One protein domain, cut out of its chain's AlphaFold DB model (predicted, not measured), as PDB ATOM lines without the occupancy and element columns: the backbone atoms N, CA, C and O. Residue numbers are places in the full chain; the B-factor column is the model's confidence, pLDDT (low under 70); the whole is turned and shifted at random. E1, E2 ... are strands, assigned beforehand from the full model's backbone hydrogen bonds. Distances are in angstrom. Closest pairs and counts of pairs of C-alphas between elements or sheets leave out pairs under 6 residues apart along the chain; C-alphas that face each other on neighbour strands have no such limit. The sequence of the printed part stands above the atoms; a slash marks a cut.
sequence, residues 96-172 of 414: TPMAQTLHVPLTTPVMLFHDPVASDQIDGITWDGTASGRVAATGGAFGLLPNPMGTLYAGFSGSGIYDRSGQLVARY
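AT A GLANCE: This is residues 96 to 172 of the 414 residues of an uncharacterized protein of Chloroflexi bacterium (UniProt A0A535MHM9). With little regular structure, two sheets, E4 E5 E6 E7 and E1 E2 E3, stand as a V, closest at E4 and E1; residues 96 to 109 run along the outside. Of 77 printed residues, 30 lie in seven named strands, E1 to E7; class all strand. It is compact, radius of gyration of the C-alphas 11.3 A, spanning 32 by 28 by 16 A.

HOW THE PARTS SIT: E4, residues 144 to 146, E5, 152 to 155, E6, 160 to 163, and E7, 168 to 171, form a meander, antiparallel neighbours in turn; N 145 and O 154, 2.9 A, are within hydrogen-bond range. E1, 110 to 114, E2, 122 to 126, and E3, 132 to 136, form another, with N 111 and O 125 at 2.9 A. The closest C-alphas of E1 and E4, Leu 112 and Pro 146, are 6.7 A apart.

IN THESE COORDINATES: E1 begins at C-alpha 110 (52.375, 43.657, 20.289); E7 ends at C-alpha 171 (56.990, 25.198, 9.405).

THE WHOLE: No link is long; no printed residue is under pLDDT 70.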
ATOM      1  N   THR A  96      32.136  44.459  16.548       76.75
ATOM      2  CA  THR A  96      32.369  44.216  15.120       76.75
ATOM      3  C   THR A  96      33.824  43.812  14.969       76.75
ATOM      4  O   THR A  96      34.653  44.462  15.614       76.75
ATOM      5  N   PRO A  97      34.143  42.803  14.137       82.00
ATOM      6  CA  PRO A  97      35.518  42.381  13.995       82.00
ATOM      7  C   PRO A  97      36.447  43.507  13.549       82.00
ATOM      8  O   PRO A  97      36.033  44.387  12.779       82.00
ATOM      9  N   MET A  98      37.710  43.474  13.976       89.06
ATOM     10  CA  MET A  98      38.685  44.464  13.513       89.06
ATOM     11  C   MET A  98      38.888  44.350  11.996       89.06
ATOM     12  O   MET A  98      39.312  43.325  11.469       89.06
ATOM     13  N   ALA A  99      38.588  45.423  11.262       89.94
ATOM     14  CA  ALA A  99      38.709  45.431   9.800       89.94
ATOM     15  C   ALA A  99      40.054  45.993   9.310       89.94
ATOM     16  O   ALA A  99      40.549  45.600   8.252       89.94
ATOM     17  N   GLN A 100      40.630  46.936  10.058       93.44
ATOM     18  CA  GLN A 100      41.867  47.617   9.684       93.44
ATOM     19  C   GLN A 100      43.069  46.764  10.065       93.44
ATOM     20  O   GLN A 100      43.150  46.295  11.194       93.44
ATOM     21  N   THR A 101      44.007  46.579   9.137       94.69
ATOM     22  CA  THR A 101      45.266  45.884   9.426       94.69
ATOM     23  C   THR A 101      46.088  46.674  10.446       94.69
ATOM     24  O   THR A 101      46.160  47.901  10.363       94.69
ATOM     25  N   LEU A 102      46.737  45.982  11.381       95.56
ATOM     26  CA  LEU A 102      47.653  46.589  12.342       95.56
ATOM     27  C   LEU A 102      48.899  47.139  11.626       95.56
ATOM     28  O   LEU A 102      49.618  46.397  10.961       95.56
ATOM     29  N   HIS A 103      49.175  48.436  11.781       94.75
ATOM     30  CA  HIS A 103      50.338  49.100  11.185       94.75
ATOM     31  C   HIS A 103      51.256  49.659  12.275       94.75
ATOM     32  O   HIS A 103      51.077  50.787  12.728       94.75
ATOM     33  N   VAL A 104      52.262  48.878  12.675       96.19
ATOM     34  CA  VAL A 104      53.312  49.299  13.617       96.19
ATOM     35  C   VAL A 104      54.687  48.794  13.161       96.19
ATOM     36  O   VAL A 104      54.760  47.771  12.473       96.19
ATOM     37  N   PRO A 105      55.793  49.481  13.512       95.81
ATOM     38  CA  PRO A 105      57.141  49.002  13.219       95.81
ATOM     39  C   PRO A 105      57.392  47.601  13.775       95.81
ATOM     40  O   PRO A 105      56.906  47.255  14.854       95.81
ATOM     41  N   LEU A 106      58.237  46.809  13.098       91.00
ATOM     42  CA  LEU A 106      58.513  45.455  13.578       91.00
ATOM     43  C   LEU A 106      59.228  45.423  14.946       91.00
ATOM     44  O   LEU A 106      59.208  44.409  15.640       91.00
ATOM     45  N   THR A 107      59.841  46.535  15.341       94.06
ATOM     46  CA  THR A 107      60.498  46.724  16.637       94.06
ATOM     47  C   THR A 107      59.529  47.003  17.781       94.06
ATOM     48  O   THR A 107      59.949  46.962  18.931       94.06
ATOM     49  N   THR A 108      58.261  47.307  17.492       96.69
ATOM     50  CA  THR A 108      57.237  47.552  18.512       96.69
ATOM     51  C   THR A 108      56.626  46.213  18.936       96.69
ATOM     52  O   THR A 108      56.063  45.530  18.068       96.69
ATOM     53  N   PRO A 109      56.733  45.815  20.221       96.44
ATOM     54  CA  PRO A 109      56.059  44.627  20.725       96.44
ATOM     55  C   PRO A 109      54.539  44.785  20.643       96.44
ATOM     56  O   PRO A 109      54.003  45.875  20.862       96.44
ATOM     57  N   VAL A 110      53.843  43.693  20.338       96.56
ATOM     58  CA  VAL A 110      52.375  43.657  20.289       96.56
ATOM     59  C   VAL A 110      51.853  42.423  21.008       96.56
ATOM     60  O   VAL A 110      52.470  41.362  20.950       96.56
ATOM     61  N   MET A 111      50.702  42.558  21.655       95.94
ATOM     62  CA  MET A 111      49.929  41.425  22.154       95.94
ATOM     63  C   MET A 111      49.037  40.921  21.028       95.94
ATOM     64  O   MET A 111      48.311  41.722  20.441       95.94
ATOM     65  N   LEU A 112      49.095  39.621  20.733       94.44
ATOM     66  CA  LEU A 112      48.210  38.971  19.765       94.44
ATOM     67  C   LEU A 112      47.055  38.279  20.494       94.44
ATOM     68  O   LEU A 112      47.260  37.719  21.569       94.44
ATOM     69  N   PHE A 113      45.851  38.328  19.925       91.62
ATOM     70  CA  PHE A 113      44.644  37.732  20.506       91.62
ATOM     71  C   PHE A 113      43.617  37.368  19.421       91.62
ATOM     72  O   PHE A 113      43.768  37.755  18.262       91.62
ATOM     73  N   HIS A 114      42.578  36.615  19.789       88.81
ATOM     74  CA  HIS A 114      41.475  36.255  18.899       88.81
ATOM     75  C   HIS A 114      40.375  37.308  18.917       88.81
ATOM     76  O   HIS A 114      39.978  37.819  19.972       88.81
ATOM     77  N   ASP A 115      39.820  37.565  17.737       86.44
ATOM     78  CA  ASP A 115      38.609  38.361  17.638       86.44
ATOM     79  C   ASP A 115      37.417  37.542  18.185       86.44
ATOM     80  O   ASP A 115      37.116  36.466  17.662       86.44
ATOM     81  N   PRO A 116      36.699  38.025  19.215       81.56
ATOM     82  CA  PRO A 116      35.590  37.291  19.837       81.56
ATOM     83  C   PRO A 116      34.382  37.096  18.902       81.56
ATOM     84  O   PRO A 116      33.477  36.315  19.196       81.56
ATOM     85  N   VAL A 117      34.322  37.834  17.790       84.94
ATOM     86  CA  VAL A 117      33.244  37.768  16.793       84.94
ATOM     87  C   VAL A 117      33.689  37.011  15.541       84.94
ATOM     88  O   VAL A 117      32.852  36.443  14.838       84.94
ATOM     89  N   ALA A 118      34.996  36.940  15.289       87.75
ATOM     90  CA  ALA A 118      35.603  36.137  14.239       87.75
ATOM     91  C   ALA A 118      36.742  35.277  14.813       87.75
ATOM     92  O   ALA A 118      37.905  35.594  14.624       87.75
ATOM     93  N   SER A 119      36.428  34.157  15.468       83.62
ATOM     94  CA  SER A 119      37.410  33.360  16.236       83.62
ATOM     95  C   SER A 119      38.612  32.809  15.446       83.62
ATOM     96  O   SER A 119      39.627  32.436  16.034       83.62
ATOM     97  N   ASP A 120      38.533  32.753  14.113       87.19
ATOM     98  CA  ASP A 120      39.671  32.391  13.253       87.19
ATOM     99  C   ASP A 120      40.583  33.587  12.908       87.19
ATOM    100  O   ASP A 120      41.716  33.398  12.463       87.19
ATOM    101  N   GLN A 121      40.108  34.813  13.132       91.00
ATOM    102  CA  GLN A 121      40.866  36.048  12.980       91.00
ATOM    103  C   GLN A 121      41.806  36.250  14.173       91.00
ATOM    104  O   GLN A 121      41.467  35.972  15.324       91.00
ATOM    105  N   ILE A 122      42.993  36.769  13.869       92.31
ATOM    106  CA  ILE A 122      44.002  37.178  14.838       92.31
ATOM    107  C   ILE A 122      44.131  38.692  14.754       92.31
ATOM    108  O   ILE A 122      44.400  39.242  13.679       92.31
ATOM    109  N   ASP A 123      43.998  39.340  15.899       94.31
ATOM    110  CA  ASP A 123      44.183  40.769  16.087       94.31
ATOM    111  C   ASP A 123      45.424  41.039  16.932       94.31
ATOM    112  O   ASP A 123      46.004  40.140  17.546       94.31
ATOM    113  N   GLY A 124      45.856  42.296  16.948       95.19
ATOM    114  CA  GLY A 124      46.945  42.732  17.798       95.19
ATOM    115  C   GLY A 124      46.763  44.148  18.317       95.19
ATOM    116  O   GLY A 124      46.096  44.981  17.700       95.19
ATOM    117  N   ILE A 125      47.378  44.417  19.464       96.44
ATOM    118  CA  ILE A 125      47.393  45.727  20.119       96.44
ATOM    119  C   ILE A 125      48.783  46.009  20.697       96.44
ATOM    120  O   ILE A 125      49.477  45.096  21.146       96.44
ATOM    121  N   THR A 126      49.215  47.267  20.674       96.75
ATOM    122  CA  THR A 126      50.436  47.696  21.368       96.75
ATOM    123  C   THR A 126      50.233  47.701  22.881       96.75
ATOM    124  O   THR A 126      49.125  47.888  23.378       96.75
ATOM    125  N   TRP A 127      51.317  47.530  23.635       95.94
ATOM    126  CA  TRP A 127      51.283  47.496  25.104       95.94
ATOM    127  C   TRP A 127      50.808  48.802  25.756       95.94
ATOM    128  O   TRP A 127      50.323  48.790  26.881       95.94
ATOM    129  N   ASP A 128      50.891  49.921  25.037       94.88
ATOM    130  CA  ASP A 128      50.358  51.224  25.449       94.88
ATOM    131  C   ASP A 128      48.926  51.496  24.942       94.88
ATOM    132  O   ASP A 128      48.363  52.557  25.208       94.88
ATOM    133  N   GLY A 129      48.337  50.566  24.182       95.31
ATOM    134  CA  GLY A 129      47.006  50.697  23.587       95.31
ATOM    135  C   GLY A 129      46.885  51.723  22.455       95.31
ATOM    136  O   GLY A 129      45.777  51.961  21.978       95.31
ATOM    137  N   THR A 130      47.982  52.346  22.015       96.31
ATOM    138  CA  THR A 130      47.939  53.432  21.018       96.31
ATOM    139  C   THR A 130      47.653  52.952  19.598       96.31
ATOM    140  O   THR A 130      47.144  53.727  18.786       96.31
ATOM    141  N   ALA A 131      47.941  51.686  19.291       96.25
ATOM    142  CA  ALA A 131      47.631  51.078  18.007       96.25
ATOM    143  C   ALA A 131      47.034  49.683  18.189       96.25
ATOM    144  O   ALA A 131      47.551  48.857  18.938       96.25
ATOM    145  N   SER A 132      45.964  49.408  17.449       95.62
ATOM    146  CA  SER A 132      45.331  48.096  17.373       95.62
ATOM    147  C   SER A 132      44.830  47.819  15.959       95.62
ATOM    148  O   SER A 132      44.633  48.740  15.162       95.62
ATOM    149  N   GLY A 133      44.678  46.546  15.616       94.81
ATOM    150  CA  GLY A 133      44.171  46.144  14.313       94.81
ATOM    151  C   GLY A 133      44.336  44.659  14.043       94.81
ATOM    152  O   GLY A 133      44.957  43.921  14.804       94.81
ATOM    153  N   ARG A 134      43.814  44.240  12.898       95.06
ATOM    154  CA  ARG A 134      43.880  42.872  12.401       95.06
ATOM    155  C   ARG A 134      45.295  42.500  11.972       95.06
ATOM    156  O   ARG A 134      45.930  43.231  11.210       95.06
ATOM    157  N   VAL A 135      45.749  41.331  12.398       94.19
ATOM    158  CA  VAL A 135      47.052  40.740  12.061       94.19
ATOM    159  C   VAL A 135      46.888  39.683  10.972       94.19
ATOM    160  O   VAL A 135      47.570  39.736   9.950       94.19
ATOM    161  N   ALA A 136      45.918  38.780  11.123       90.44
ATOM    162  CA  ALA A 136      45.596  37.768  10.121       90.44
ATOM    163  C   ALA A 136      44.093  37.491  10.088       90.44
ATOM    164  O   ALA A 136      43.446  37.444  11.126       90.44
ATOM    165  N   ALA A 137      43.525  37.291   8.896       84.19
ATOM    166  CA  ALA A 137      42.091  37.023   8.743       84.19
ATOM    167  C   ALA A 137      41.683  35.584   9.117       84.19
ATOM    168  O   ALA A 137      40.502  35.327   9.324       84.19
ATOM    169  N   THR A 138      42.646  34.660   9.146       80.56
ATOM    170  CA  THR A 138      42.459  33.224   9.399       80.56
ATOM    171  C   THR A 138      43.709  32.648  10.061       80.56
ATOM    172  O   THR A 138      44.794  33.224   9.929       80.56
ATOM    173  N   GLY A 139      43.601  31.462  10.655       77.31
ATOM    174  CA  GLY A 139      44.722  30.738  11.263       77.31
ATOM    175  C   GLY A 139      44.708  30.758  12.789       77.31
ATOM    176  O   GLY A 139      45.586  30.156  13.403       77.31
ATOM    177  N   GLY A 140      43.706  31.410  13.385       76.62
ATOM    178  CA  GLY A 140      43.477  31.445  14.821       76.62
ATOM    179  C   GLY A 140      42.520  30.369  15.346       76.62
ATOM    180  O   GLY A 140      42.479  30.143  16.546       76.62
ATOM    181  N   ALA A 141      41.776  29.643  14.505       80.88
ATOM    182  CA  ALA A 141      40.648  28.820  14.972       80.88
ATOM    183  C   ALA A 141      40.968  27.789  16.079       80.88
ATOM    184  O   ALA A 141      40.067  27.366  16.802       80.88
ATOM    185  N   PHE A 142      42.227  27.359  16.204       79.88
ATOM    186  CA  PHE A 142      42.673  26.373  17.195       79.88
ATOM    187  C   PHE A 142      43.636  26.943  18.244       79.88
ATOM    188  O   PHE A 142      44.225  26.168  18.994       79.88
ATOM    189  N   GLY A 143      43.794  28.264  18.294       84.00
ATOM    190  CA  GLY A 143      44.793  28.939  19.112       84.00
ATOM    191  C   GLY A 143      46.096  29.213  18.363       84.00
ATOM    192  O   GLY A 143      46.361  28.703  17.265       84.00
ATOM    193  N   LEU A 144      46.911  30.049  18.989       90.38
ATOM    194  CA  LEU A 144      48.221  30.467  18.520       90.38
ATOM    195  C   LEU A 144      49.162  30.591  19.719       90.38
ATOM    196  O   LEU A 144      48.704  30.735  20.843       90.38
ATOM    197  N   LEU A 145      50.471  30.575  19.469       91.94
ATOM    198  CA  LEU A 145      51.468  30.975  20.461       91.94
ATOM    199  C   LEU A 145      52.372  32.061  19.864       91.94
ATOM    200  O   LEU A 145      53.163  31.749  18.957       91.94
ATOM    201  N   PRO A 146      52.270  33.327  20.310       94.44
ATOM    202  CA  PRO A 146      53.100  34.400  19.791       94.44
ATOM    203  C   PRO A 146      54.518  34.298  20.357       94.44
ATOM    204  O   PRO A 146      54.728  33.858  21.487       94.44
ATOM    205  N   ASN A 147      55.517  34.728  19.587       95.94
ATOM    206  CA  ASN A 147      56.824  35.007  20.174       95.94
ATOM    207  C   ASN A 147      56.714  36.236  21.103       95.94
ATOM    208  O   ASN A 147      55.767  37.010  20.963       95.94
ATOM    209  N   PRO A 148      57.677  36.472  22.013       95.50
ATOM    210  CA  PRO A 148      57.606  37.577  22.969       95.50
ATOM    211  C   PRO A 148      57.229  38.922  22.341       95.50
ATOM    212  O   PRO A 148      56.322  39.602  22.798       95.50
ATOM    213  N   MET A 149      57.875  39.281  21.231       96.12
ATOM    214  CA  MET A 149      57.649  40.556  20.543       96.12
ATOM    215  C   MET A 149      56.337  40.618  19.740       96.12
ATOM    216  O   MET A 149      56.056  41.639  19.111       96.12
ATOM    217  N   GLY A 150      55.576  39.525  19.668       95.50
ATOM    218  CA  GLY A 150      54.404  39.388  18.806       95.50
ATOM    219  C   GLY A 150      54.721  39.550  17.320       95.50
ATOM    220  O   GLY A 150      53.831  39.851  16.536       95.50
ATOM    221  N   THR A 151      55.987  39.411  16.906       95.75
ATOM    222  CA  THR A 151      56.412  39.538  15.503       95.75
ATOM    223  C   THR A 151      56.108  38.289  14.686       95.75
ATOM    224  O   THR A 151      55.962  38.382  13.467       95.75
ATOM    225  N   LEU A 152      56.087  37.142  15.361       95.50
ATOM    226  CA  LEU A 152      55.815  35.819  14.823       95.50
ATOM    227  C   LEU A 152      54.798  35.126  15.722       95.50
ATOM    228  O   LEU A 152      54.757  35.388  16.923       95.50
ATOM    229  N   TYR A 153      54.045  34.188  15.168       94.69
ATOM    230  CA  TYR A 153      53.223  33.281  15.958       94.69
ATOM    231  C   TYR A 153      53.194  31.889  15.338       94.69
ATOM    232  O   TYR A 153      53.222  31.724  14.117       94.69
ATOM    233  N   ALA A 154      53.154  30.871  16.192       93.00
ATOM    234  CA  ALA A 154      52.920  29.497  15.780       93.00
ATOM    235  C   ALA A 154      51.414  29.226  15.815       93.00
ATOM    236  O   ALA A 154      50.790  29.371  16.862       93.00
ATOM    237  N   GLY A 155      50.825  28.848  14.681       89.38
ATOM    238  CA  GLY A 155      49.423  28.432  14.630       89.38
ATOM    239  C   GLY A 155      49.285  26.973  15.053       89.38
ATOM    240  O   GLY A 155      50.073  26.130  14.624       89.38
ATOM    241  N   PHE A 156      48.279  26.644  15.866       85.62
ATOM    242  CA  PHE A 156      48.092  25.259  16.325       85.62
ATOM    243  C   PHE A 156      47.530  24.341  15.227       85.62
ATOM    244  O   PHE A 156      47.613  23.114  15.326       85.62
ATOM    245  N   SER A 157      47.012  24.918  14.139       79.38
ATOM    246  CA  SER A 157      46.660  24.203  12.917       79.38
ATOM    247  C   SER A 157      47.783  24.285  11.872       79.38
ATOM    248  O   SER A 157      48.297  25.349  11.533       79.38
ATOM    249  N   GLY A 158      48.169  23.132  11.318       76.00
ATOM    250  CA  GLY A 158      49.003  23.070  10.108       76.00
ATOM    251  C   GLY A 158      50.509  23.291  10.288       76.00
ATOM    252  O   GLY A 158      51.199  23.518   9.292       76.00
ATOM    253  N   SER A 159      51.024  23.203  11.518       86.62
ATOM    254  CA  SER A 159      52.460  23.258  11.843       86.62
ATOM    255  C   SER A 159      53.183  24.511  11.324       86.62
ATOM    256  O   SER A 159      54.374  24.471  11.014       86.62
ATOM    257  N   GLY A 160      52.448  25.614  11.164       92.06
ATOM    258  CA  GLY A 160      52.933  26.846  10.549       92.06
ATOM    259  C   GLY A 160      53.420  27.869  11.569       92.06
ATOM    260  O   GLY A 160      52.804  28.055  12.617       92.06
ATOM    261  N   ILE A 161      54.507  28.556  11.229       94.44
ATOM    262  CA  ILE A 161      54.934  29.800  11.866       94.44
ATOM    263  C   ILE A 161      54.635  30.922  10.884       94.44
ATOM    264  O   ILE A 161      55.069  30.868   9.730       94.44
ATOM    265  N   TYR A 162      53.921  31.932  11.351       94.69
ATOM    266  CA  TYR A 162      53.463  33.057  10.554       94.69
ATOM    267  C   TYR A 162      54.061  34.358  11.085       94.69
ATOM    268  O   TYR A 162      54.391  34.458  12.268       94.69
ATOM    269  N   ASP A 163      54.213  35.349  10.213       93.94
ATOM    270  CA  ASP A 163      54.530  36.715  10.621       93.94
ATOM    271  C   ASP A 163      53.271  37.536  10.940       93.94
ATOM    272  O   ASP A 163      52.138  37.094  10.752       93.94
ATOM    273  N   ARG A 164      53.470  38.779  11.390       91.25
ATOM    274  CA  ARG A 164      52.385  39.732  11.686       91.25
ATOM    275  C   ARG A 164      51.506  40.152  10.505       91.25
ATOM    276  O   ARG A 164      50.550  40.890  10.708       91.25
ATOM    277  N   SER A 165      51.829  39.743   9.284       89.69
ATOM    278  CA  SER A 165      50.957  39.934   8.122       89.69
ATOM    279  C   SER A 165      50.112  38.693   7.810       89.69
ATOM    280  O   SER A 165      49.374  38.676   6.824       89.69
ATOM    281  N   GLY A 166      50.237  37.644   8.631       89.50
ATOM    282  CA  GLY A 166      49.611  36.344   8.423       89.50
ATOM    283  C   GLY A 166      50.308  35.494   7.360       89.50
ATOM    284  O   GLY A 166      49.757  34.477   6.936       89.50
ATOM    285  N   GLN A 167      51.500  35.885   6.897       92.44
ATOM    286  CA  GLN A 167      52.247  35.122   5.901       92.44
ATOM    287  C   GLN A 167      53.007  33.983   6.572       92.44
ATOM    288  O   GLN A 167      53.674  34.176   7.587       92.44
ATOM    289  N   LEU A 168      52.927  32.786   5.988       93.62
ATOM    290  CA  LEU A 168      53.685  31.624   6.446       93.62
ATOM    291  C   LEU A 168      55.182  31.861   6.198       93.62
ATOM    292  O   LEU A 168      55.615  31.902   5.046       93.62
ATOM    293  N   VAL A 169      55.975  31.956   7.264       95.44
ATOM    294  CA  VAL A 169      57.433  32.146   7.178       95.44
ATOM    295  C   VAL A 169      58.207  30.840   7.310       95.44
ATOM    296  O   VAL A 169      59.280  30.690   6.731       95.44
ATOM    297  N   ALA A 170      57.671  29.875   8.057       95.44
ATOM    298  CA  ALA A 170      58.300  28.578   8.260       95.44
ATOM    299  C   ALA A 170      57.274  27.526   8.682       95.44
ATOM    300  O   ALA A 170      56.137  27.838   9.026       95.44
ATOM    301  N   ARG A 171      57.701  26.265   8.702       92.62
ATOM    302  CA  ARG A 171      56.990  25.198   9.405       92.62
ATOM    303  C   ARG A 171      57.858  24.690  10.538       92.62
ATOM    304  O   ARG A 171      59.056  24.496  10.338       92.62
ATOM    305  N   TYR A 172      57.261  24.488  11.704       89.38
ATOM    306  CA  TYR A 172      57.934  23.806  12.800       89.38
ATOM    307  C   TYR A 172      57.733  22.296  12.668       89.38
ATOM    308  O   TYR A 172      56.772  21.824  12.056       89.38
TER     309      TYR A 172